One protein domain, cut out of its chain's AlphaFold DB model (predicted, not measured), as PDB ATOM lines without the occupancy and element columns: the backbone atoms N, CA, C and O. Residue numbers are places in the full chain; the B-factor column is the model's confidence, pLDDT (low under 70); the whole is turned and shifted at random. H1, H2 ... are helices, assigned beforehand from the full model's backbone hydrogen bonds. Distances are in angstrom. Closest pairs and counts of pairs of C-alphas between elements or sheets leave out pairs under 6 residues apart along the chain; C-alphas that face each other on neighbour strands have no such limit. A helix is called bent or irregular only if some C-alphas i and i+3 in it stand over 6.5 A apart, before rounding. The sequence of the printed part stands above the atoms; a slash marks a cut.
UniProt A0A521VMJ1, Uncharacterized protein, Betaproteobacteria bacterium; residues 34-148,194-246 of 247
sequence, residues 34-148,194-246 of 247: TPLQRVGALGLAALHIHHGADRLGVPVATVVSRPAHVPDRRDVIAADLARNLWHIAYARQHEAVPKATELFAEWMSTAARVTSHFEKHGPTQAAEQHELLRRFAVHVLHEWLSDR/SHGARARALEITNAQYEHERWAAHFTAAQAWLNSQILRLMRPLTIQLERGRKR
ATOM      1  N   THR A  34       9.459  41.482  33.025       50.81
ATOM      2  CA  THR A  34      10.681  42.277  32.823       50.81
ATOM      3  C   THR A  34      10.926  42.502  31.323       50.81
ATOM      4  O   THR A  34      10.868  41.558  30.532       50.81
ATOM      5  N   PRO A  35      11.259  43.730  30.874       45.84
ATOM      6  CA  PRO A  35      11.645  44.013  29.486       45.84
ATOM      7  C   PRO A  35      12.726  43.074  28.918       45.84
ATOM      8  O   PRO A  35      12.776  42.852  27.710       45.84
ATOM      9  N   LEU A  36      13.552  42.488  29.788       42.97
ATOM     10  CA  LEU A  36      14.606  41.528  29.463       42.97
ATOM     11  C   LEU A  36      14.078  40.186  28.927       42.97
ATOM     12  O   LEU A  36      14.686  39.620  28.022       42.97
ATOM     13  N   GLN A  37      12.941  39.695  29.419       51.41
ATOM     14  CA  GLN A  37      12.369  38.409  28.992       51.41
ATOM     15  C   GLN A  37      11.807  38.483  27.569       51.41
ATOM     16  O   GLN A  37      12.087  37.614  26.744       51.41
ATOM     17  N   ARG A  38      11.128  39.590  27.238       53.59
ATOM     18  CA  ARG A  38      10.691  39.881  25.863       53.59
ATOM     19  C   ARG A  38      11.872  39.950  24.900       53.59
ATOM     20  O   ARG A  38      11.814  39.393  23.811       53.59
ATOM     21  N   VAL A  39      12.967  40.592  25.314       50.94
ATOM     22  CA  VAL A  39      14.207  40.640  24.524       50.94
ATOM     23  C   VAL A  39      14.806  39.240  24.336       50.94
ATOM     24  O   VAL A  39      15.293  38.941  23.248       50.94
ATOM     25  N   GLY A  40      14.726  38.367  25.344       52.81
ATOM     26  CA  GLY A  40      15.164  36.970  25.263       52.81
ATOM     27  C   GLY A  40      14.365  36.133  24.258       52.81
ATOM     28  O   GLY A  40      14.963  35.502  23.387       52.81
ATOM     29  N   ALA A  41      13.030  36.178  24.317       56.69
ATOM     30  CA  ALA A  41      12.157  35.461  23.379       56.69
ATOM     31  C   ALA A  41      12.371  35.926  21.926       56.69
ATOM     32  O   ALA A  41      12.493  35.120  21.003       56.69
ATOM     33  N   LEU A  42      12.525  37.236  21.730       57.75
ATOM     34  CA  LEU A  42      12.828  37.815  20.421       57.75
ATOM     35  C   LEU A  42      14.244  37.485  19.940       57.75
ATOM     36  O   LEU A  42      14.452  37.297  18.745       57.75
ATOM     37  N   GLY A  43      15.213  37.371  20.851       54.53
ATOM     38  CA  GLY A  43      16.561  36.895  20.543       54.53
ATOM     39  C   GLY A  43      16.603  35.436  20.100       54.53
ATOM     40  O   GLY A  43      17.391  35.088  19.224       54.53
ATOM     41  N   LEU A  44      15.723  34.599  20.647       59.25
ATOM     42  CA  LEU A  44      15.568  33.207  20.241       59.25
ATOM     43  C   LEU A  44      14.868  33.078  18.877       59.25
ATOM     44  O   LEU A  44      15.300  32.290  18.036       59.25
ATOM     45  N   ALA A  45      13.823  33.874  18.632       56.25
ATOM     46  CA  ALA A  45      13.189  33.965  17.318       56.25
ATOM     47  C   ALA A  45      14.192  34.456  16.258       56.25
ATOM     48  O   ALA A  45      14.277  33.894  15.168       56.25
ATOM     49  N   ALA A  46      15.026  35.436  16.612       57.12
ATOM     50  CA  ALA A  46      16.111  35.918  15.771       57.12
ATOM     51  C   ALA A  46      17.159  34.835  15.453       57.12
ATOM     52  O   ALA A  46      17.601  34.727  14.312       57.12
ATOM     53  N   LEU A  47      17.539  34.017  16.440       51.84
ATOM     54  CA  LEU A  47      18.434  32.871  16.244       51.84
ATOM     55  C   LEU A  47      17.825  31.809  15.319       51.84
ATOM     56  O   LEU A  47      18.521  31.315  14.436       51.84
ATOM     57  N   HIS A  48      16.536  31.492  15.473       54.97
ATOM     58  CA  HIS A  48      15.842  30.539  14.596       54.97
ATOM     59  C   HIS A  48      15.825  31.002  13.137       54.97
ATOM     60  O   HIS A  48      16.137  30.213  12.247       54.97
ATOM     61  N   ILE A  49      15.518  32.283  12.905       54.81
ATOM     62  CA  ILE A  49      15.557  32.903  11.574       54.81
ATOM     63  C   ILE A  49      16.990  32.895  11.019       54.81
ATOM     64  O   ILE A  49      17.202  32.585   9.852       54.81
ATOM     65  N   HIS A  50      17.991  33.212  11.848       50.56
ATOM     66  CA  HIS A  50      19.393  33.246  11.425       50.56
ATOM     67  C   HIS A  50      19.922  31.871  10.989       50.56
ATOM     68  O   HIS A  50      20.657  31.784  10.010       50.56
ATOM     69  N   HIS A  51      19.544  30.803  11.694       50.97
ATOM     70  CA  HIS A  51      20.028  29.447  11.427       50.97
ATOM     71  C   HIS A  51      19.217  28.675  10.374       50.97
ATOM     72  O   HIS A  51      19.561  27.532  10.084       50.97
ATOM     73  N   GLY A  52      18.155  29.249   9.797       42.72
ATOM     74  CA  GLY A  52      17.319  28.545   8.817       42.72
ATOM     75  C   GLY A  52      16.495  27.386   9.412       42.72
ATOM     76  O   GLY A  52      15.951  26.565   8.672       42.72
ATOM     77  N   ALA A  53      16.427  27.293  10.746       45.03
ATOM     78  CA  ALA A  53      15.681  26.259  11.474       45.03
ATOM     79  C   ALA A  53      14.155  26.467  11.391       45.03
ATOM     80  O   ALA A  53      13.375  25.554  11.654       45.03
ATOM     81  N   ASP A  54      13.735  27.660  10.968       44.09
ATOM     82  CA  ASP A  54      12.377  28.026  10.559       44.09
ATOM     83  C   ASP A  54      11.853  27.181   9.383       44.09
ATOM     84  O   ASP A  54      10.666  26.858   9.347       44.09
ATOM     85  N   ARG A  55      12.726  26.750   8.463       42.34
ATOM     86  CA  ARG A  55      12.350  25.903   7.314       42.34
ATOM     87  C   ARG A  55      12.028  24.456   7.685       42.34
ATOM     88  O   ARG A  55      11.456  23.738   6.873       42.34
ATOM     89  N   LEU A  56      12.391  24.026   8.893       37.84
ATOM     90  CA  LEU A  56      12.248  22.642   9.359       37.84
ATOM     91  C   LEU A  56      11.015  22.428  10.254       37.84
ATOM     92  O   LEU A  56      10.851  21.348  10.813       37.84
ATOM     93  N   GLY A  57      10.147  23.438  10.416       40.12
ATOM     94  CA  GLY A  57       8.922  23.321  11.219       40.12
ATOM     95  C   GLY A  57       9.167  23.158  12.724       40.12
ATOM     96  O   GLY A  57       8.259  22.770  13.457       40.12
ATOM     97  N   VAL A  58      10.381  23.451  13.199       40.44
ATOM     98  CA  VAL A  58      10.741  23.304  14.611       40.44
ATOM     99  C   VAL A  58      10.084  24.445  15.410       40.44
ATOM    100  O   VAL A  58      10.240  25.620  15.047       40.44
ATOM    101  N   PRO A  59       9.315  24.142  16.476       43.00
ATOM    102  CA  PRO A  59       8.790  25.165  17.372       43.00
ATOM    103  C   PRO A  59       9.939  25.997  17.945       43.00
ATOM    104  O   PRO A  59      11.027  25.472  18.174       43.00
ATOM    105  N   VAL A  60       9.696  27.284  18.206       45.72
ATOM    106  CA  VAL A  60      10.667  28.176  18.856       45.72
ATOM    107  C   VAL A  60      10.902  27.661  20.285       45.72
ATOM    108  O   VAL A  60      10.194  28.026  21.219       45.72
ATOM    109  N   ALA A  61      11.847  26.731  20.446       41.28
ATOM    110  CA  ALA A  61      12.083  26.035  21.704       41.28
ATOM    111  C   ALA A  61      12.769  26.962  22.716       41.28
ATOM    112  O   ALA A  61      13.892  27.420  22.512       41.28
ATOM    113  N   THR A  62      12.039  27.219  23.798       37.97
ATOM    114  CA  THR A  62      12.396  27.813  25.090       37.97
ATOM    115  C   THR A  62      13.908  27.936  25.340       37.97
ATOM    116  O   THR A  62      14.590  26.940  25.580       37.97
ATOM    117  N   VAL A  63      14.452  29.165  25.367       33.56
ATOM    118  CA  VAL A  63      15.783  29.384  25.962       33.56
ATOM    119  C   VAL A  63      15.686  29.029  27.441       33.56
ATOM    120  O   VAL A  63      14.908  29.619  28.194       33.56
ATOM    121  N   VAL A  64      16.516  28.071  27.844       34.84
ATOM    122  CA  VAL A  64      16.790  27.711  29.233       34.84
ATOM    123  C   VAL A  64      17.534  28.880  29.886       34.84
ATOM    124  O   VAL A  64      18.759  28.924  29.938       34.84
ATOM    125  N   SER A  65      16.784  29.869  30.363       31.97
ATOM    126  CA  SER A  65      17.208  30.690  31.497       31.97
ATOM    127  C   SER A  65      16.719  29.982  32.762       31.97
ATOM    128  O   SER A  65      15.601  29.474  32.780       31.97
ATOM    129  N   ARG A  66      17.562  29.894  33.798       33.34
ATOM    130  CA  ARG A  66      17.250  29.272  35.107       33.34
ATOM    131  C   ARG A  66      15.820  29.597  35.613       33.34
ATOM    132  O   ARG A  66      15.310  30.681  35.331       33.34
ATOM    133  N   PRO A  67      15.193  28.692  36.393       37.44
ATOM    134  CA  PRO A  67      13.748  28.615  36.586       37.44
ATOM    135  C   PRO A  67      13.254  29.760  37.471       37.44
ATOM    136  O   PRO A  67      13.281  29.674  38.693       37.44
ATOM    137  N   ALA A  68      12.822  30.856  36.860       44.94
ATOM    138  CA  ALA A  68      12.082  31.898  37.572       44.94
ATOM    139  C   ALA A  68      10.819  32.349  36.826       44.94
ATOM    140  O   ALA A  68       9.961  32.989  37.427       44.94
ATOM    141  N   HIS A  69      10.660  32.001  35.545       48.22
ATOM    142  CA  HIS A  69       9.426  32.271  34.817       48.22
ATOM    143  C   HIS A  69       9.300  31.355  33.598       48.22
ATOM    144  O   HIS A  69      10.156  31.379  32.714       48.22
ATOM    145  N   VAL A  70       8.246  30.545  33.568       57.47
ATOM    146  CA  VAL A  70       7.802  29.854  32.353       57.47
ATOM    147  C   VAL A  70       7.163  30.928  31.465       57.47
ATOM    148  O   VAL A  70       6.307  31.644  31.986       57.47
ATOM    149  N   PRO A  71       7.590  31.107  30.196       63.34
ATOM    150  CA  PRO A  71       6.968  32.088  29.310       63.34
ATOM    151  C   PRO A  71       5.471  31.814  29.244       63.34
ATOM    152  O   PRO A  71       5.053  30.662  29.086       63.34
ATOM    153  N   ASP A  72       4.670  32.863  29.413       74.38
ATOM    154  CA  ASP A  72       3.231  32.700  29.337       74.38
ATOM    155  C   ASP A  72       2.813  32.398  27.884       74.38
ATOM    156  O   ASP A  72       3.573  32.560  26.920       74.38
ATOM    157  N   ARG A  73       1.578  31.928  27.705       78.19
ATOM    158  CA  ARG A  73       1.050  31.606  26.372       78.19
ATOM    159  C   ARG A  73       1.131  32.807  25.419       78.19
ATOM    160  O   ARG A  73       1.330  32.628  24.221       78.19
ATOM    161  N   ARG A  74       1.004  34.028  25.937       76.75
ATOM    162  CA  ARG A  74       0.982  35.260  25.149       76.75
ATOM    163  C   ARG A  74       2.368  35.622  24.622       76.75
ATOM    164  O   ARG A  74       2.468  36.079  23.484       76.75
ATOM    165  N   ASP A  75       3.415  35.395  25.406       72.75
ATOM    166  CA  ASP A  75       4.811  35.572  25.011       72.75
ATOM    167  C   ASP A  75       5.185  34.622  23.872       72.75
ATOM    168  O   ASP A  75       5.815  35.038  22.896       72.75
ATOM    169  N   VAL A  76       4.742  33.364  23.963       81.19
ATOM    170  CA  VAL A  76       4.952  32.358  22.912       81.19
ATOM    171  C   VAL A  76       4.260  32.785  21.615       81.19
ATOM    172  O   VAL A  76       4.909  32.853  20.570       81.19
ATOM    173  N   ILE A  77       2.979  33.174  21.684       84.00
ATOM    174  CA  ILE A  77       2.225  33.658  20.517       84.00
ATOM    175  C   ILE A  77       2.889  34.903  19.912       84.00
ATOM    176  O   ILE A  77       3.027  35.002  18.694       84.00
ATOM    177  N   ALA A  78       3.321  35.859  20.740       80.75
ATOM    178  CA  ALA A  78       3.949  37.089  20.266       80.75
ATOM    179  C   ALA A  78       5.289  36.823  19.561       80.75
ATOM    180  O   ALA A  78       5.562  37.440  18.529       80.75
ATOM    181  N   ALA A  79       6.106  35.899  20.077       79.50
ATOM    182  CA  ALA A  79       7.360  35.498  19.443       79.50
ATOM    183  C   ALA A  79       7.117  34.811  18.089       79.50
ATOM    184  O   ALA A  79       7.750  35.165  17.089       79.50
ATOM    185  N   ASP A  80       6.154  33.887  18.034       84.56
ATOM    186  CA  ASP A  80       5.766  33.209  16.798       84.56
ATOM    187  C   ASP A  80       5.192  34.176  15.765       84.56
ATOM    188  O   ASP A  80       5.530  34.099  14.579       84.56
ATOM    189  N   LEU A  81       4.365  35.127  16.201       86.44
ATOM    190  CA  LEU A  81       3.820  36.154  15.328       86.44
ATOM    191  C   LEU A  81       4.925  37.068  14.800       86.44
ATOM    192  O   LEU A  81       4.981  37.307  13.599       86.44
ATOM    193  N   ALA A  82       5.838  37.540  15.654       83.19
ATOM    194  CA  ALA A  82       6.949  38.395  15.238       83.19
ATOM    195  C   ALA A  82       7.814  37.730  14.156       83.19
ATOM    196  O   ALA A  82       8.188  38.384  13.179       83.19
ATOM    197  N   ARG A  83       8.071  36.421  14.288       82.69
ATOM    198  CA  ARG A  83       8.743  35.613  13.261       82.69
ATOM    199  C   ARG A  83       7.963  35.619  11.945       82.69
ATOM    200  O   ARG A  83       8.524  35.979  10.914       82.69
ATOM    201  N   ASN A  84       6.671  35.282  11.967       87.06
ATOM    202  CA  ASN A  84       5.843  35.269  10.755       87.06
ATOM    203  C   ASN A  84       5.772  36.657  10.091       87.06
ATOM    204  O   ASN A  84       5.932  36.771   8.879       87.06
ATOM    205  N   LEU A  85       5.614  37.729  10.872       86.56
ATOM    206  CA  LEU A  85       5.614  39.104  10.362       86.56
ATOM    207  C   LEU A  85       6.927  39.467   9.663       86.56
ATOM    208  O   LEU A  85       6.907  40.143   8.632       86.56
ATOM    209  N   TRP A  86       8.062  39.008  10.193       84.06
ATOM    210  CA  TRP A  86       9.360  39.215   9.560       84.06
ATOM    211  C   TRP A  86       9.455  38.500   8.207       84.06
ATOM    212  O   TRP A  86       9.876  39.113   7.225       84.06
ATOM    213  N   HIS A  87       8.994  37.249   8.125       82.50
ATOM    214  CA  HIS A  87       8.959  36.494   6.869       82.50
ATOM    215  C   HIS A  87       8.098  37.176   5.805       82.50
ATOM    216  O   HIS A  87       8.511  37.294   4.649       82.50
ATOM    217  N   ILE A  88       6.941  37.707   6.198       84.62
ATOM    218  CA  ILE A  88       6.069  38.408   5.259       84.62
ATOM    219  C   ILE A  88       6.722  39.722   4.795       84.62
ATOM    220  O   ILE A  88       6.775  39.994   3.596       84.62
ATOM    221  N   ALA A  89       7.254  40.533   5.719       79.88
ATOM    222  CA  ALA A  89       7.801  41.852   5.390       79.88
ATOM    223  C   ALA A  89       9.137  41.813   4.636       79.88
ATOM    224  O   ALA A  89       9.356  42.634   3.742       79.88
ATOM    225  N   TYR A  90      10.036  40.894   4.996       79.31
ATOM    226  CA  TYR A  90      11.423  40.902   4.518       79.31
ATOM    227  C   TYR A  90      11.769  39.702   3.634       79.31
ATOM    228  O   TYR A  90      12.540  39.871   2.690       79.31
ATOM    229  N   ALA A  91      11.177  38.527   3.874       74.50
ATOM    230  CA  ALA A  91      11.407  37.330   3.056       74.50
ATOM    231  C   ALA A  91      10.378  37.153   1.920       74.50
ATOM    232  O   ALA A  91      10.537  36.255   1.098       74.50
ATOM    233  N   ARG A  92       9.351  38.017   1.844       77.56
ATOM    234  CA  ARG A  92       8.241  37.959   0.867       77.56
ATOM    235  C   ARG A  92       7.483  36.625   0.856       77.56
ATOM    236  O   ARG A  92       6.909  36.245  -0.162       77.56
ATOM    237  N   GLN A  93       7.456  35.932   1.991       83.25
ATOM    238  CA  GLN A  93       6.731  34.672   2.157       83.25
ATOM    239  C   GLN A  93       5.274  34.962   2.508       83.25
ATOM    240  O   GLN A  93       4.877  35.001   3.675       83.25
ATOM    241  N   HIS A  94       4.474  35.229   1.479       83.00
ATOM    242  CA  HIS A  94       3.053  35.523   1.647       83.00
ATOM    243  C   HIS A  94       2.253  34.303   2.143       83.00
ATOM    244  O   HIS A  94       1.176  34.494   2.708       83.00
ATOM    245  N   GLU A  95       2.786  33.076   2.043       85.94
ATOM    246  CA  GLU A  95       2.170  31.888   2.653       85.94
ATOM    247  C   GLU A  95       2.081  31.950   4.189       85.94
ATOM    248  O   GLU A  95       1.263  31.250   4.780       85.94
ATOM    249  N   ALA A  96       2.862  32.812   4.852       84.62
ATOM    250  CA  ALA A  96       2.817  32.985   6.306       84.62
ATOM    251  C   ALA A  96       1.636  33.859   6.787       84.62
ATOM    252  O   ALA A  96       1.373  33.937   7.990       84.62
ATOM    253  N   VAL A  97       0.900  34.514   5.876       87.62
ATOM    254  CA  VAL A  97      -0.200  35.440   6.218       87.62
ATOM    255  C   VAL A  97      -1.349  34.763   6.984       87.62
ATOM    256  O   VAL A  97      -1.756  35.318   8.011       87.62
ATOM    257  N   PRO A  98      -1.863  33.577   6.586       89.12
ATOM    258  CA  PRO A  98      -2.909  32.897   7.349       89.12
ATOM    259  C   PRO A  98      -2.460  32.572   8.777       89.12
ATOM    260  O   PRO A  98      -3.173  32.865   9.733       89.12
ATOM    261  N   LYS A  99      -1.234  32.059   8.954       89.88
ATOM    262  CA  LYS A  99      -0.709  31.730  10.286       89.88
ATOM    263  C   LYS A  99      -0.507  32.974  11.153       89.88
ATOM    264  O   LYS A  99      -0.843  32.944  12.335       89.88
ATOM    265  N   ALA A 100       0.001  34.067  10.579       90.38
ATOM    266  CA  ALA A 100       0.121  35.348  11.273       90.38
ATOM    267  C   ALA A 100      -1.244  35.893  11.717       90.38
ATOM    268  O   ALA A 100      -1.360  36.448  12.804       90.38
ATOM    269  N   THR A 101      -2.279  35.703  10.898       90.81
ATOM    270  CA  THR A 101      -3.649  36.122  11.212       90.81
ATOM    271  C   THR A 101      -4.191  35.389  12.431       90.81
ATOM    272  O   THR A 101      -4.638  36.037  13.373       90.81
ATOM    273  N   GLU A 102      -4.094  34.058  12.443       90.19
ATOM    274  CA  GLU A 102      -4.578  33.243  13.562       90.19
ATOM    275  C   GLU A 102      -3.818  33.559  14.858       90.19
ATOM    276  O   GLU A 102      -4.429  33.817  15.891       90.19
ATOM    277  N   LEU A 103      -2.483  33.658  14.792       90.38
ATOM    278  CA  LEU A 103      -1.666  34.051  15.947       90.38
ATOM    279  C   LEU A 103      -2.022  35.455  16.451       90.38
ATOM    280  O   LEU A 103      -2.003  35.707  17.653       90.38
ATOM    281  N   PHE A 104      -2.344  36.388  15.554       90.62
ATOM    282  CA  PHE A 104      -2.712  37.740  15.954       90.62
ATOM    283  C   PHE A 104      -4.102  37.798  16.598       90.62
ATOM    284  O   PHE A 104      -4.263  38.464  17.621       90.62
ATOM    285  N   ALA A 105      -5.078  37.063  16.060       89.06
ATOM    286  CA  ALA A 105      -6.396  36.918  16.671       89.06
ATOM    287  C   ALA A 105      -6.306  36.267  18.065       89.06
ATOM    288  O   ALA A 105      -6.874  36.789  19.026       89.06
ATOM    289  N   GLU A 106      -5.511  35.201  18.205       87.44
ATOM    290  CA  GLU A 106      -5.257  34.524  19.485       87.44
ATOM    291  C   GLU A 106      -4.528  35.434  20.492       87.44
ATOM    292  O   GLU A 106      -4.832  35.468  21.688       87.44
ATOM    293  N   TRP A 107      -3.579  36.245  20.025       87.00
ATOM    294  CA  TRP A 107      -2.924  37.228  20.884       87.00
ATOM    295  C   TRP A 107      -3.908  38.291  21.398       87.00
ATOM    296  O   TRP A 107      -3.819  38.721  22.549       87.00
ATOM    297  N   MET A 108      -4.854  38.723  20.562       83.44
ATOM    298  CA  MET A 108      -5.860  39.713  20.953       83.44
ATOM    299  C   MET A 108      -6.889  39.150  21.931       83.44
ATOM    300  O   MET A 108      -7.269  39.861  22.860       83.44
ATOM    301  N   SER A 109      -7.295  37.886  21.777       79.88
ATOM    302  CA  SER A 109      -8.228  37.241  22.710       79.88
ATOM    303  C   SER A 109      -7.620  37.066  24.108       79.88
ATOM    304  O   SER A 109      -8.309  37.229  25.113       79.88
ATOM    305  N   THR A 110      -6.306  36.840  24.192       75.00
ATOM    306  CA  THR A 110      -5.573  36.747  25.469       75.00
ATOM    307  C   THR A 110      -5.230  38.109  26.091       75.00
ATOM    308  O   THR A 110      -4.885  38.193  27.272       75.00
ATOM    309  N   ALA A 111      -5.323  39.206  25.337       69.81
ATOM    310  CA  ALA A 111      -4.986  40.540  25.816       69.81
ATOM    311  C   ALA A 111      -6.192  41.228  26.482       69.81
ATOM    312  O   ALA A 111      -6.928  41.941  25.815       69.81
ATOM    313  N   ALA A 112      -6.312  41.140  27.813       60.25
ATOM    314  CA  ALA A 112      -7.439  41.678  28.599       60.25
ATOM    315  C   ALA A 112      -7.881  43.123  28.259       60.25
ATOM    316  O   ALA A 112      -9.059  43.461  28.334       60.25
ATOM    317  N   ARG A 113      -6.959  44.011  27.857       61.31
ATOM    318  CA  ARG A 113      -7.292  45.387  27.420       61.31
ATOM    319  C   ARG A 113      -8.033  45.455  26.084       61.31
ATOM    320  O   ARG A 113      -8.767  46.404  25.849       61.31
ATOM    321  N   VAL A 114      -7.781  44.488  25.216       59.19
ATOM    322  CA  VAL A 114      -8.407  44.339  23.905       59.19
ATOM    323  C   VAL A 114      -9.732  43.598  24.086       59.19
ATOM    324  O   VAL A 114     -10.771  44.115  23.685       59.19
ATOM    325  N   THR A 115      -9.727  42.473  24.809       59.06
ATOM    326  CA  THR A 115     -10.938  41.701  25.127       59.06
ATOM    327  C   THR A 115     -11.972  42.507  25.908       59.06
ATOM    328  O   THR A 115     -13.125  42.505  25.512       59.06
ATOM    329  N   SER A 116     -11.586  43.303  26.910       60.06
ATOM    330  CA  SER A 116     -12.544  44.098  27.710       60.06
ATOM    331  C   SER A 116     -13.311  45.172  26.928       60.06
ATOM    332  O   SER A 116     -14.389  45.582  27.357       60.06
ATOM    333  N   HIS A 117     -12.789  45.651  25.794       63.50
ATOM    334  CA  HIS A 117     -13.556  46.527  24.907       63.50
ATOM    335  C   HIS A 117     -14.574  45.718  24.091       63.50
ATOM    336  O   HIS A 117     -15.735  46.110  23.994       63.50
ATOM    337  N   PHE A 118     -14.155  44.556  23.579       61.28
ATOM    338  CA  PHE A 118     -15.019  43.637  22.836       61.28
ATOM    339  C   PHE A 118     -16.067  42.941  23.706       61.28
ATOM    340  O   PHE A 118     -17.139  42.634  23.219       61.28
ATOM    341  N   GLU A 119     -15.812  42.742  24.993       61.41
ATOM    342  CA  GLU A 119     -16.787  42.185  25.937       61.41
ATOM    343  C   GLU A 119     -17.868  43.207  26.318       61.41
ATOM    344  O   GLU A 119     -18.989  42.828  26.637       61.41
ATOM    345  N   LYS A 120     -17.551  44.510  26.290       63.50
ATOM    346  CA  LYS A 120     -18.501  45.580  26.647       63.50
ATOM    347  C   LYS A 120     -19.377  46.039  25.487       63.50
ATOM    348  O   LYS A 120     -20.495  46.484  25.724       63.50
ATOM    349  N   HIS A 121     -18.847  45.995  24.269       62.50
ATOM    350  CA  HIS A 121     -19.499  46.555  23.081       62.50
ATOM    351  C   HIS A 121     -19.627  45.559  21.926       62.50
ATOM    352  O   HIS A 121     -20.261  45.868  20.926       62.50
ATOM    353  N   GLY A 122     -19.021  44.380  22.046       61.06
ATOM    354  CA  GLY A 122     -19.081  43.340  21.032       61.06
ATOM    355  C   GLY A 122     -20.214  42.338  21.264       61.06
ATOM    356  O   GLY A 122     -21.043  42.501  22.164       61.06
ATOM    357  N   PRO A 123     -20.275  41.301  20.419       64.38
ATOM    358  CA  PRO A 123     -21.330  40.301  20.469       64.38
ATOM    359  C   PRO A 123     -21.328  39.520  21.788       64.38
ATOM    360  O   PRO A 123     -20.285  39.241  22.374       64.38
ATOM    361  N   THR A 124     -22.523  39.140  22.241       67.19
ATOM    362  CA  THR A 124     -22.734  38.464  23.532       67.19
ATOM    363  C   THR A 124     -22.247  37.010  23.519       67.19
ATOM    364  O   THR A 124     -21.994  36.431  24.573       67.19
ATOM    365  N   GLN A 125     -22.112  36.404  22.334       78.69
ATOM    366  CA  GLN A 125     -21.637  35.033  22.177       78.69
ATOM    367  C   GLN A 125     -20.127  34.988  21.913       78.69
ATOM    368  O   GLN A 125     -19.614  35.639  21.003       78.69
ATOM    369  N   ALA A 126     -19.418  34.125  22.646       75.75
ATOM    370  CA  ALA A 126     -17.967  33.959  22.515       75.75
ATOM    371  C   ALA A 126     -17.516  33.579  21.087       75.75
ATOM    372  O   ALA A 126     -16.447  33.996  20.643       75.75
ATOM    373  N   ALA A 127     -18.335  32.816  20.350       79.12
ATOM    374  CA  ALA A 127     -18.044  32.426  18.969       79.12
ATOM    375  C   ALA A 127     -18.077  33.624  18.002       79.12
ATOM    376  O   ALA A 127     -17.169  33.796  17.190       79.12
ATOM    377  N   GLU A 128     -19.085  34.486  18.127       80.88
ATOM    378  CA  GLU A 128     -19.211  35.710  17.329       80.88
ATOM    379  C   GLU A 128     -18.086  36.699  17.656       80.88
ATOM    380  O   GLU A 128     -17.526  37.330  16.760       80.88
ATOM    381  N   GLN A 129     -17.694  36.790  18.932       79.00
ATOM    382  CA  GLN A 129     -16.581  37.633  19.366       79.00
ATOM    383  C   GLN A 129     -15.252  37.155  18.774       79.00
ATOM    384  O   GLN A 129     -14.447  37.966  18.312       79.00
ATOM    385  N   HIS A 130     -15.026  35.840  18.758       80.88
ATOM    386  CA  HIS A 130     -13.841  35.254  18.145       80.88
ATOM    387  C   HIS A 130     -13.783  35.541  16.639       80.88
ATOM    388  O   HIS A 130     -12.736  35.938  16.127       80.88
ATOM    389  N   GLU A 131     -14.901  35.408  15.923       86.50
ATOM    390  CA  GLU A 131     -14.938  35.692  14.486       86.50
ATOM    391  C   GLU A 131     -14.774  37.190  14.178       86.50
ATOM    392  O   GLU A 131     -14.075  37.550  13.229       86.50
ATOM    393  N   LEU A 132     -15.325  38.080  15.009       86.12
ATOM    394  CA  LEU A 132     -15.083  39.522  14.910       86.12
ATOM    395  C   LEU A 132     -13.595  39.857  15.104       86.12
ATOM    396  O   LEU A 132     -13.020  40.614  14.317       86.12
ATOM    397  N   LEU A 133     -12.947  39.263  16.113       85.69
ATOM    398  CA  LEU A 133     -11.506  39.400  16.344       85.69
ATOM    399  C   LEU A 133     -10.688  38.886  15.158       85.69
ATOM    400  O   LEU A 133      -9.691  39.510  14.787       85.69
ATOM    401  N   ARG A 134     -11.115  37.783  14.538       88.56
ATOM    402  CA  ARG A 134     -10.472  37.216  13.349       88.56
ATOM    403  C   ARG A 134     -10.581  38.160  12.153       88.56
ATOM    404  O   ARG A 134      -9.561  38.490  11.551       88.56
ATOM    405  N   ARG A 135     -11.779  38.676  11.851       91.94
ATOM    406  CA  ARG A 135     -12.005  39.690  10.799       91.94
ATOM    407  C   ARG A 135     -11.178  40.950  11.030       91.94
ATOM    408  O   ARG A 135     -10.527  41.449  10.109       91.94
ATOM    409  N   PHE A 136     -11.144  41.425  12.271       91.00
ATOM    410  CA  PHE A 136     -10.308  42.549  12.668       91.00
ATOM    411  C   PHE A 136      -8.817  42.257  12.434       91.00
ATOM    412  O   PHE A 136      -8.140  43.057  11.787       91.00
ATOM    413  N   ALA A 137      -8.315  41.095  12.868       91.38
ATOM    414  CA  ALA A 137      -6.928  40.670  12.668       91.38
ATOM    415  C   ALA A 137      -6.542  40.631  11.181       91.38
ATOM    416  O   ALA A 137      -5.517  41.202  10.797       91.38
ATOM    417  N   VAL A 138      -7.386  40.005  10.349       92.06
ATOM    418  CA  VAL A 138      -7.212  39.921   8.890       92.06
ATOM    419  C   VAL A 138      -7.064  41.317   8.301       92.06
ATOM    420  O   VAL A 138      -6.117  41.586   7.560       92.06
ATOM    421  N   HIS A 139      -7.987  42.223   8.631       92.94
ATOM    422  CA  HIS A 139      -8.001  43.542   8.016       92.94
ATOM    423  C   HIS A 139      -6.836  44.416   8.491       92.94
ATOM    424  O   HIS A 139      -6.216  45.101   7.680       92.94
ATOM    425  N   VAL A 140      -6.477  44.346   9.777       91.94
ATOM    426  CA  VAL A 140      -5.287  45.029  10.308       91.94
ATOM    427  C   VAL A 140      -4.025  44.549   9.589       91.94
ATOM    428  O   VAL A 140      -3.220  45.384   9.179       91.94
ATOM    429  N   LEU A 141      -3.844  43.235   9.417       90.50
ATOM    430  CA  LEU A 141      -2.687  42.684   8.707       90.50
ATOM    431  C   LEU A 141      -2.683  43.090   7.236       90.50
ATOM    432  O   LEU A 141      -1.641  43.488   6.724       90.50
ATOM    433  N   HIS A 142      -3.833  43.047   6.564       89.06
ATOM    434  CA  HIS A 142      -3.950  43.493   5.180       89.06
ATOM    435  C   HIS A 142      -3.545  44.965   5.019       89.06
ATOM    436  O   HIS A 142      -2.757  45.295   4.130       89.06
ATOM    437  N   GLU A 143      -4.043  45.848   5.891       89.44
ATOM    438  CA  GLU A 143      -3.645  47.256   5.898       89.44
ATOM    439  C   GLU A 143      -2.164  47.427   6.211       89.44
ATOM    440  O   GLU A 143      -1.497  48.204   5.540       89.44
ATOM    441  N   TRP A 144      -1.637  46.683   7.183       87.81
ATOM    442  CA  TRP A 144      -0.231  46.747   7.571       87.81
ATOM    443  C   TRP A 144       0.707  46.312   6.430       87.81
ATOM    444  O   TRP A 144       1.718  46.964   6.169       87.81
ATOM    445  N   LEU A 145       0.345  45.262   5.686       84.69
ATOM    446  CA  LEU A 145       1.087  44.791   4.509       84.69
ATOM    447  C   LEU A 145       0.963  45.732   3.308       84.69
ATOM    448  O   LEU A 145       1.898  45.876   2.513       84.69
ATOM    449  N   SER A 146      -0.189  46.387   3.190       82.12
ATOM    450  CA  SER A 146      -0.515  47.313   2.108       82.12
ATOM    451  C   SER A 146      -0.281  48.775   2.493       82.12
ATOM    452  O   SER A 146      -0.758  49.662   1.788       82.12
ATOM    453  N   ASP A 147       0.478  49.048   3.566       81.50
ATOM    454  CA  ASP A 147       0.670  50.379   4.167       81.50
ATOM    455  C   ASP A 147       1.601  51.290   3.344       81.50
ATOM    456  O   ASP A 147       2.566  51.893   3.822       81.50
ATOM    457  N   ARG A 148       1.348  51.370   2.038       84.31
ATOM    458  CA  ARG A 148       2.059  52.227   1.101       84.31
ATOM    459  C   ARG A 148       1.056  53.101   0.383       84.31
ATOM    460  O   ARG A 148       0.157  52.628  -0.299       84.31
ATOM    461  N   SER A 194      -9.287  53.800   5.265       89.19
ATOM    462  CA  SER A 194     -10.669  53.881   4.784       89.19
ATOM    463  C   SER A 194     -11.626  53.388   5.866       89.19
ATOM    464  O   SER A 194     -11.775  52.187   6.071       89.19
ATOM    465  N   HIS A 195     -12.299  54.319   6.546       90.94
ATOM    466  CA  HIS A 195     -13.259  54.004   7.612       90.94
ATOM    467  C   HIS A 195     -14.375  53.076   7.111       90.94
ATOM    468  O   HIS A 195     -14.661  52.061   7.737       90.94
ATOM    469  N   GLY A 196     -14.922  53.353   5.922       92.88
ATOM    470  CA  GLY A 196     -15.954  52.508   5.317       92.88
ATOM    471  C   GLY A 196     -15.459  51.126   4.882       92.88
ATOM    472  O   GLY A 196     -16.211  50.160   4.967       92.88
ATOM    473  N   ALA A 197     -14.205  50.993   4.429       90.75
ATOM    474  CA  ALA A 197     -13.646  49.673   4.128       90.75
ATOM    475  C   ALA A 197     -13.447  48.847   5.403       90.75
ATOM    476  O   ALA A 197     -13.793  47.669   5.414       90.75
ATOM    477  N   ARG A 198     -12.969  49.484   6.480       93.81
ATOM    478  CA  ARG A 198     -12.813  48.852   7.793       93.81
ATOM    479  C   ARG A 198     -14.152  48.405   8.375       93.81
ATOM    480  O   ARG A 198     -14.259  47.263   8.797       93.81
ATOM    481  N   ALA A 199     -15.179  49.258   8.346       92.69
ATOM    482  CA  ALA A 199     -16.518  48.909   8.825       92.69
ATOM    483  C   ALA A 199     -17.108  47.713   8.056       92.69
ATOM    484  O   ALA A 199     -17.554  46.748   8.671       92.69
ATOM    485  N   ARG A 200     -17.005  47.715   6.715       94.69
ATOM    486  CA  ARG A 200     -17.420  46.571   5.884       94.69
ATOM    487  C   ARG A 200     -16.649  45.293   6.200       94.69
ATOM    488  O   ARG A 200     -17.254  44.234   6.236       94.69
ATOM    489  N   ALA A 201     -15.339  45.384   6.425       91.81
ATOM    490  CA  ALA A 201     -14.514  44.222   6.753       91.81
ATOM    491  C   ALA A 201     -14.866  43.603   8.114       91.81
ATOM    492  O   ALA A 201     -14.684  42.406   8.312       91.81
ATOM    493  N   LEU A 202     -15.371  44.416   9.042       90.62
ATOM    494  CA  LEU A 202     -15.886  43.963  10.332       90.62
ATOM    495  C   LEU A 202     -17.352  43.512  10.266       90.62
ATOM    496  O   LEU A 202     -17.826  42.891  11.210       90.62
ATOM    497  N   GLU A 203     -18.043  43.781   9.154       92.56
ATOM    498  CA  GLU A 203     -19.490  43.598   8.973       92.56
ATOM    499  C   GLU A 203     -20.333  44.406   9.974       92.56
ATOM    500  O   GLU A 203     -21.387  43.968  10.426       92.56
ATOM    501  N   ILE A 204     -19.878  45.619  10.300       88.75
ATOM    502  CA  ILE A 204     -20.607  46.576  11.141       88.75
ATOM    503  C   ILE A 204     -20.989  47.818  10.337       88.75
ATOM    504  O   ILE A 204     -20.412  48.125   9.289       88.75
ATOM    505  N   THR A 205     -21.960  48.577  10.836       92.31
ATOM    506  CA  THR A 205     -22.336  49.857  10.223       92.31
ATOM    507  C   THR A 205     -21.261  50.926  10.458       92.31
ATOM    508  O   THR A 205     -20.524  50.882  11.442       92.31
ATOM    509  N   ASN A 206     -21.190  51.946   9.589       92.62
ATOM    510  CA  ASN A 206     -20.292  53.092   9.813       92.62
ATOM    511  C   ASN A 206     -20.608  53.824  11.130       92.62
ATOM    512  O   ASN A 206     -19.691  54.270  11.812       92.62
ATOM    513  N   ALA A 207     -21.888  53.897  11.511       90.50
ATOM    514  CA  ALA A 207     -22.312  54.507  12.768       90.50
ATOM    515  C   ALA A 207     -21.758  53.747  13.984       90.50
ATOM    516  O   ALA A 207     -21.195  54.365  14.883       90.50
ATOM    517  N   GLN A 208     -21.839  52.409  13.985       87.25
ATOM    518  CA  GLN A 208     -21.209  51.573  15.016       87.25
ATOM    519  C   GLN A 208     -19.687  51.733  15.014       87.25
ATOM    520  O   GLN A 208     -19.086  51.947  16.064       87.25
ATOM    521  N   TYR A 209     -19.065  51.718  13.829       89.12
ATOM    522  CA  TYR A 209     -17.620  51.895  13.681       89.12
ATOM    523  C   TYR A 209     -17.123  53.193  14.349       89.12
ATOM    524  O   TYR A 209     -16.105  53.196  15.049       89.12
ATOM    525  N   GLU A 210     -17.835  54.299  14.131       89.00
ATOM    526  CA  GLU A 210     -17.519  55.605  14.711       89.00
ATOM    527  C   GLU A 210     -17.818  55.662  16.211       89.00
ATOM    528  O   GLU A 210     -16.951  56.081  16.984       89.00
ATOM    529  N   HIS A 211     -19.000  55.200  16.626       86.06
ATOM    530  CA  HIS A 211     -19.448  55.211  18.019       86.06
ATOM    531  C   HIS A 211     -18.507  54.417  18.937       86.06
ATOM    532  O   HIS A 211     -18.085  54.910  19.982       86.06
ATOM    533  N   GLU A 212     -18.097  53.223  18.508       83.00
ATOM    534  CA  GLU A 212     -17.189  52.337  19.250       83.00
ATOM    535  C   GLU A 212     -15.705  52.695  19.050       83.00
ATOM    536  O   GLU A 212     -14.809  52.076  19.626       83.00
ATOM    537  N   ARG A 213     -15.421  53.748  18.270       86.75
ATOM    538  CA  ARG A 213     -14.075  54.293  18.038       86.75
ATOM    539  C   ARG A 213     -13.097  53.274  17.454       86.75
ATOM    540  O   ARG A 213     -11.901  53.302  17.761       86.75
ATOM    541  N   TRP A 214     -13.560  52.441  16.527       86.81
ATOM    542  CA  TRP A 214     -12.749  51.400  15.889       86.81
ATOM    543  C   TRP A 214     -11.467  51.913  15.230       86.81
ATOM    544  O   TRP A 214     -10.449  51.222  15.232       86.81
ATOM    545  N   ALA A 215     -11.450  53.159  14.752       87.00
ATOM    546  CA  ALA A 215     -10.236  53.782  14.225       87.00
ATOM    547  C   ALA A 215      -9.064  53.779  15.232       87.00
ATOM    548  O   ALA A 215      -7.909  53.594  14.833       87.00
ATOM    549  N   ALA A 216      -9.351  53.942  16.528       83.75
ATOM    550  CA  ALA A 216      -8.345  53.889  17.584       83.75
ATOM    551  C   ALA A 216      -7.811  52.463  17.783       83.75
ATOM    552  O   ALA A 216      -6.601  52.288  17.923       83.75
ATOM    553  N   HIS A 217      -8.680  51.450  17.705       86.19
ATOM    554  CA  HIS A 217      -8.286  50.040  17.796       86.19
ATOM    555  C   HIS A 217      -7.377  49.632  16.645       86.19
ATOM    556  O   HIS A 217      -6.308  49.076  16.890       86.19
ATOM    557  N   PHE A 218      -7.726  49.992  15.406       88.00
ATOM    558  CA  PHE A 218      -6.857  49.777  14.244       88.00
ATOM    559  C   PHE A 218      -5.486  50.436  14.427       88.00
ATOM    560  O   PHE A 218      -4.454  49.813  14.183       88.00
ATOM    561  N   THR A 219      -5.462  51.683  14.905       84.50
ATOM    562  CA  THR A 219      -4.211  52.420  15.139       84.50
ATOM    563  C   THR A 219      -3.351  51.742  16.210       84.50
ATOM    564  O   THR A 219      -2.149  51.558  16.012       84.50
ATOM    565  N   ALA A 220      -3.954  51.323  17.326       82.31
ATOM    566  CA  ALA A 220      -3.261  50.625  18.406       82.31
ATOM    567  C   ALA A 220      -2.715  49.263  17.950       82.31
ATOM    568  O   ALA A 220      -1.560  48.935  18.222       82.31
ATOM    569  N   ALA A 221      -3.516  48.502  17.202       87.31
ATOM    570  CA  ALA A 221      -3.142  47.214  16.633       87.31
ATOM    571  C   ALA A 221      -1.956  47.342  15.660       87.31
ATOM    572  O   ALA A 221      -0.961  46.626  15.787       87.31
ATOM    573  N   GLN A 222      -1.992  48.319  14.749       85.62
ATOM    574  CA  GLN A 222      -0.885  48.602  13.828       85.62
ATOM    575  C   GLN A 222       0.385  49.066  14.552       85.62
ATOM    576  O   GLN A 222       1.494  48.659  14.196       85.62
ATOM    577  N   ALA A 223       0.257  49.922  15.570       81.19
ATOM    578  CA  ALA A 223       1.392  50.338  16.391       81.19
ATOM    579  C   ALA A 223       2.026  49.134  17.104       81.19
ATOM    580  O   ALA A 223       3.253  49.007  17.151       81.19
ATOM    581  N   TRP A 224       1.193  48.218  17.595       85.00
ATOM    582  CA  TRP A 224       1.651  46.999  18.237       85.00
ATOM    583  C   TRP A 224       2.389  46.066  17.267       85.00
ATOM    584  O   TRP A 224       3.512  45.668  17.588       85.00
ATOM    585  N   LEU A 225       1.847  45.790  16.073       85.38
ATOM    586  CA  LEU A 225       2.521  44.975  15.045       85.38
ATOM    587  C   LEU A 225       3.901  45.542  14.685       85.38
ATOM    588  O   LEU A 225       4.902  44.822  14.692       85.38
ATOM    589  N   ASN A 226       3.981  46.859  14.465       80.75
ATOM    590  CA  ASN A 226       5.250  47.541  14.198       80.75
ATOM    591  C   ASN A 226       6.243  47.375  15.356       80.75
ATOM    592  O   ASN A 226       7.436  47.163  15.130       80.75
ATOM    593  N   SER A 227       5.764  47.434  16.602       76.56
ATOM    594  CA  SER A 227       6.620  47.237  17.769       76.56
ATOM    595  C   SER A 227       7.218  45.829  17.823       76.56
ATOM    596  O   SER A 227       8.385  45.702  18.182       76.56
ATOM    597  N   GLN A 228       6.483  44.787  17.420       78.38
ATOM    598  CA  GLN A 228       7.004  43.415  17.435       78.38
ATOM    599  C   GLN A 228       8.177  43.246  16.470       78.38
ATOM    600  O   GLN A 228       9.220  42.717  16.847       78.38
ATOM    601  N   ILE A 229       8.055  43.791  15.259       73.88
ATOM    602  CA  ILE A 229       9.120  43.730  14.253       73.88
ATOM    603  C   ILE A 229      10.336  44.533  14.695       73.88
ATOM    604  O   ILE A 229      11.453  44.029  14.643       73.88
ATOM    605  N   LEU A 230      10.142  45.760  15.187       70.31
ATOM    606  CA  LEU A 230      11.252  46.582  15.678       70.31
ATOM    607  C   LEU A 230      12.007  45.894  16.818       70.31
ATOM    608  O   LEU A 230      13.238  45.949  16.874       70.31
ATOM    609  N   ARG A 231      11.282  45.218  17.713       69.19
ATOM    610  CA  ARG A 231      11.898  44.477  18.811       69.19
ATOM    611  C   ARG A 231      12.618  43.210  18.331       69.19
ATOM    612  O   ARG A 231      13.593  42.836  18.968       69.19
ATOM    613  N   LEU A 232      12.196  42.592  17.224       68.75
ATOM    614  CA  LEU A 232      12.875  41.452  16.588       68.75
ATOM    615  C   LEU A 232      14.134  41.875  15.804       68.75
ATOM    616  O   LEU A 232      15.140  41.166  15.808       68.75
ATOM    617  N   MET A 233      14.108  43.050  15.168       66.94
ATOM    618  CA  MET A 233      15.203  43.546  14.324       66.94
ATOM    619  C   MET A 233      16.516  43.707  15.090       66.94
ATOM    620  O   MET A 233      17.564  43.308  14.599       66.94
ATOM    621  N   ARG A 234      16.484  44.260  16.309       66.25
ATOM    622  CA  ARG A 234      17.714  44.493  17.086       66.25
ATOM    623  C   ARG A 234      18.433  43.183  17.463       66.25
ATOM    624  O   ARG A 234      19.633  43.095  17.209       66.25
ATOM    625  N   PRO A 235      17.756  42.158  18.014       64.75
ATOM    626  CA  PRO A 235      18.361  40.847  18.212       64.75
ATOM    627  C   PRO A 235      18.824  40.177  16.911       64.75
ATOM    628  O   PRO A 235      19.912  39.607  16.898       64.75
ATOM    629  N   LEU A 236      18.065  40.288  15.814       63.56
ATOM    630  CA  LEU A 236      18.462  39.762  14.499       63.56
ATOM    631  C   LEU A 236      19.768  40.369  13.991       63.56
ATOM    632  O   LEU A 236      20.675  39.629  13.616       63.56
ATOM    633  N   THR A 237      19.895  41.696  14.024       63.50
ATOM    634  CA  THR A 237      21.121  42.391  13.608       63.50
ATOM    635  C   THR A 237      22.324  41.917  14.419       63.50
ATOM    636  O   THR A 237      23.358  41.593  13.843       63.50
ATOM    637  N   ILE A 238      22.173  41.782  15.742       63.56
ATOM    638  CA  ILE A 238      23.243  41.288  16.625       63.56
ATOM    639  C   ILE A 238      23.677  39.868  16.236       63.56
ATOM    640  O   ILE A 238      24.872  39.571  16.247       63.56
ATOM    641  N   GLN A 239      22.739  38.979  15.898       61.16
ATOM    642  CA  GLN A 239      23.077  37.610  15.492       61.16
ATOM    643  C   GLN A 239      23.757  37.569  14.119       61.16
ATOM    644  O   GLN A 239      24.783  36.907  13.968       61.16
ATOM    645  N   LEU A 240      23.262  38.341  13.149       57.41
ATOM    646  CA  LEU A 240      23.863  38.447  11.817       57.41
ATOM    647  C   LEU A 240      25.298  38.998  11.872       57.41
ATOM    648  O   LEU A 240      26.195  38.463  11.219       57.41
ATOM    649  N   GLU A 241      25.547  40.023  12.691       59.69
ATOM    650  CA  GLU A 241      26.888  40.580  12.904       59.69
ATOM    651  C   GLU A 241      27.843  39.582  13.575       59.69
ATOM    652  O   GLU A 241      29.028  39.536  13.238       59.69
ATOM    653  N   ARG A 242      27.344  38.760  14.507       60.00
ATOM    654  CA  ARG A 242      28.132  37.698  15.155       60.00
ATOM    655  C   ARG A 242      28.494  36.576  14.188       60.00
ATOM    656  O   ARG A 242      29.623  36.103  14.248       60.00
ATOM    657  N   GLY A 243      27.580  36.181  13.301       47.91
ATOM    658  CA  GLY A 243      27.854  35.201  12.249       47.91
ATOM    659  C   GLY A 243      28.950  35.679  11.293       47.91
ATOM    660  O   GLY A 243      29.898  34.949  11.029       47.91
ATOM    661  N   ARG A 244      28.894  36.951  10.873       55.09
ATOM    662  CA  ARG A 244      29.896  37.554   9.977       55.09
ATOM    663  C   ARG A 244      31.296  37.680  10.590       55.09
ATOM    664  O   ARG A 244      32.265  37.717   9.852       55.09
ATOM    665  N   LYS A 245      31.415  37.785  11.917       51.56
ATOM    666  CA  LYS A 245      32.717  37.818  12.616       51.56
ATOM    667  C   LYS A 245      33.313  36.426  12.862       51.56
ATOM    668  O   LYS A 245      34.436  36.342  13.345       51.56
ATOM    669  N   ARG A 246      32.544  35.358  12.628       50.75
ATOM    670  CA  ARG A 246      32.937  33.964  12.893       50.75
ATOM    671  C   ARG A 246      33.262  33.162  11.629       50.75
ATOM    672  O   ARG A 246      33.787  32.064  11.775       50.75
TER     673      ARG A 246
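AT A GLANCE: This is residues 34 to 148 and 194 to 246 of the 247 residues of an uncharacterized protein of Betaproteobacteria bacterium (UniProt A0A521VMJ1). One long helix, H9, runs along one side of the domain, and H1, H3, H4 and H6 form a row beside it, with H1, H3 and H6 crossing it. The small helices H7 and H8 make a corner at the end where H9 begins; H5 lies near one end of H4 and of H6, and a long loop, residues 57 to 72, leads from H2 to H3. The printed part has 168 residues with nine named helices, H1 to H9 in chain order, and no named strand: the class is all helix. It is compact, with a radius of gyration of the C-alphas of 17.4 A, but elongated in outline, spanning 59 by 38 by 26 A.

IN THESE COORDINATES: H1, residues 35 to 50, begins at C-alpha 35 (11.645, 44.013, 29.486) and is 22.4 A long. H2 holds residues 53 to 56. H3, residues 73 to 90, is 25.9 A long. H4, residues 94 to 110, is 25.4 A long and only just irregular: C-alphas 95 and 98 are 7.0 A apart. H5 holds residues 112 to 121. H6, residues 126 to 145, is 28.4 A long. H7 holds residues 195 to 202 and H8 residues 206 to 211. H9, residues 214 to 244, is 45.2 A long and ends at C-alpha 244 (29.896, 37.554, 9.977). H9 is neither bent nor irregular, but only just: C-alphas 231 and 234 are 6.1 A apart.

HOW THE PARTS SIT: The helix packing is mostly crossed, with 1 of 8 pairs at a shallow tilt. H1 touches H3 at a steep tilt of 45 degrees, closest at the C-alphas of Leu 42 and Ala 79, 6.0 A. H2 is close to H1 but not clearly touching, with the C-alphas of His 48 and Asp 54 5.9 A apart. H3 and H4 form a helical hairpin, a shallow tilt of 28 degrees, opposite ways; the closest C-alphas, of Ile 88 and His 94, are 5.5 A apart. H4 and H5 only just touch, with 3 pairs of C-alphas within 8 A, and only at the corner; the closest are Ser 109 and Thr 115, 5.8 A. H4 touches H6 at a steep tilt of 47 degrees, opposite ways, with the C-alphas of Ala 105 and Arg 134 5.3 A apart. H6 touches H7 with residues 132 to 139 alone, closest at the C-alphas of Arg 135 and Leu 202, 5.8 A. H7 and H8 touch about perpendicular, at 85 degrees, with the C-alphas of Ala 199 and Asn 206 5.7 A apart. H9 touches H6, closest at the C-alphas of Val 140 and Phe 218, 6.4 A; H3, at Ala 82 and Gln 228, 5.5 A; and H1, at Ala 46 and Leu 236, 4.7 A. H4 and H9 are apart. Each O i to N i+4 pair is within hydrogen-bond range in H1, H3, H6, H7 and H8; the figures are 11 of 13 in H4, 4 of 6 in H5 and 25 of 27 in H9, and H2 is too short for such a pair.

THE WHOLE: The two farthest C-alphas, of Ala 207 and Arg 246, are 58.9 A apart. Residues 149 to 193 are not printed; C-alphas 148 and 194 are 13.4 A apart across the cut. The link from H2 to H3, 16 residues, is long. The mean pLDDT of the printed part is 72.4, and residues 34 to 71, 111 to 124 and 231 to 246 are under 70.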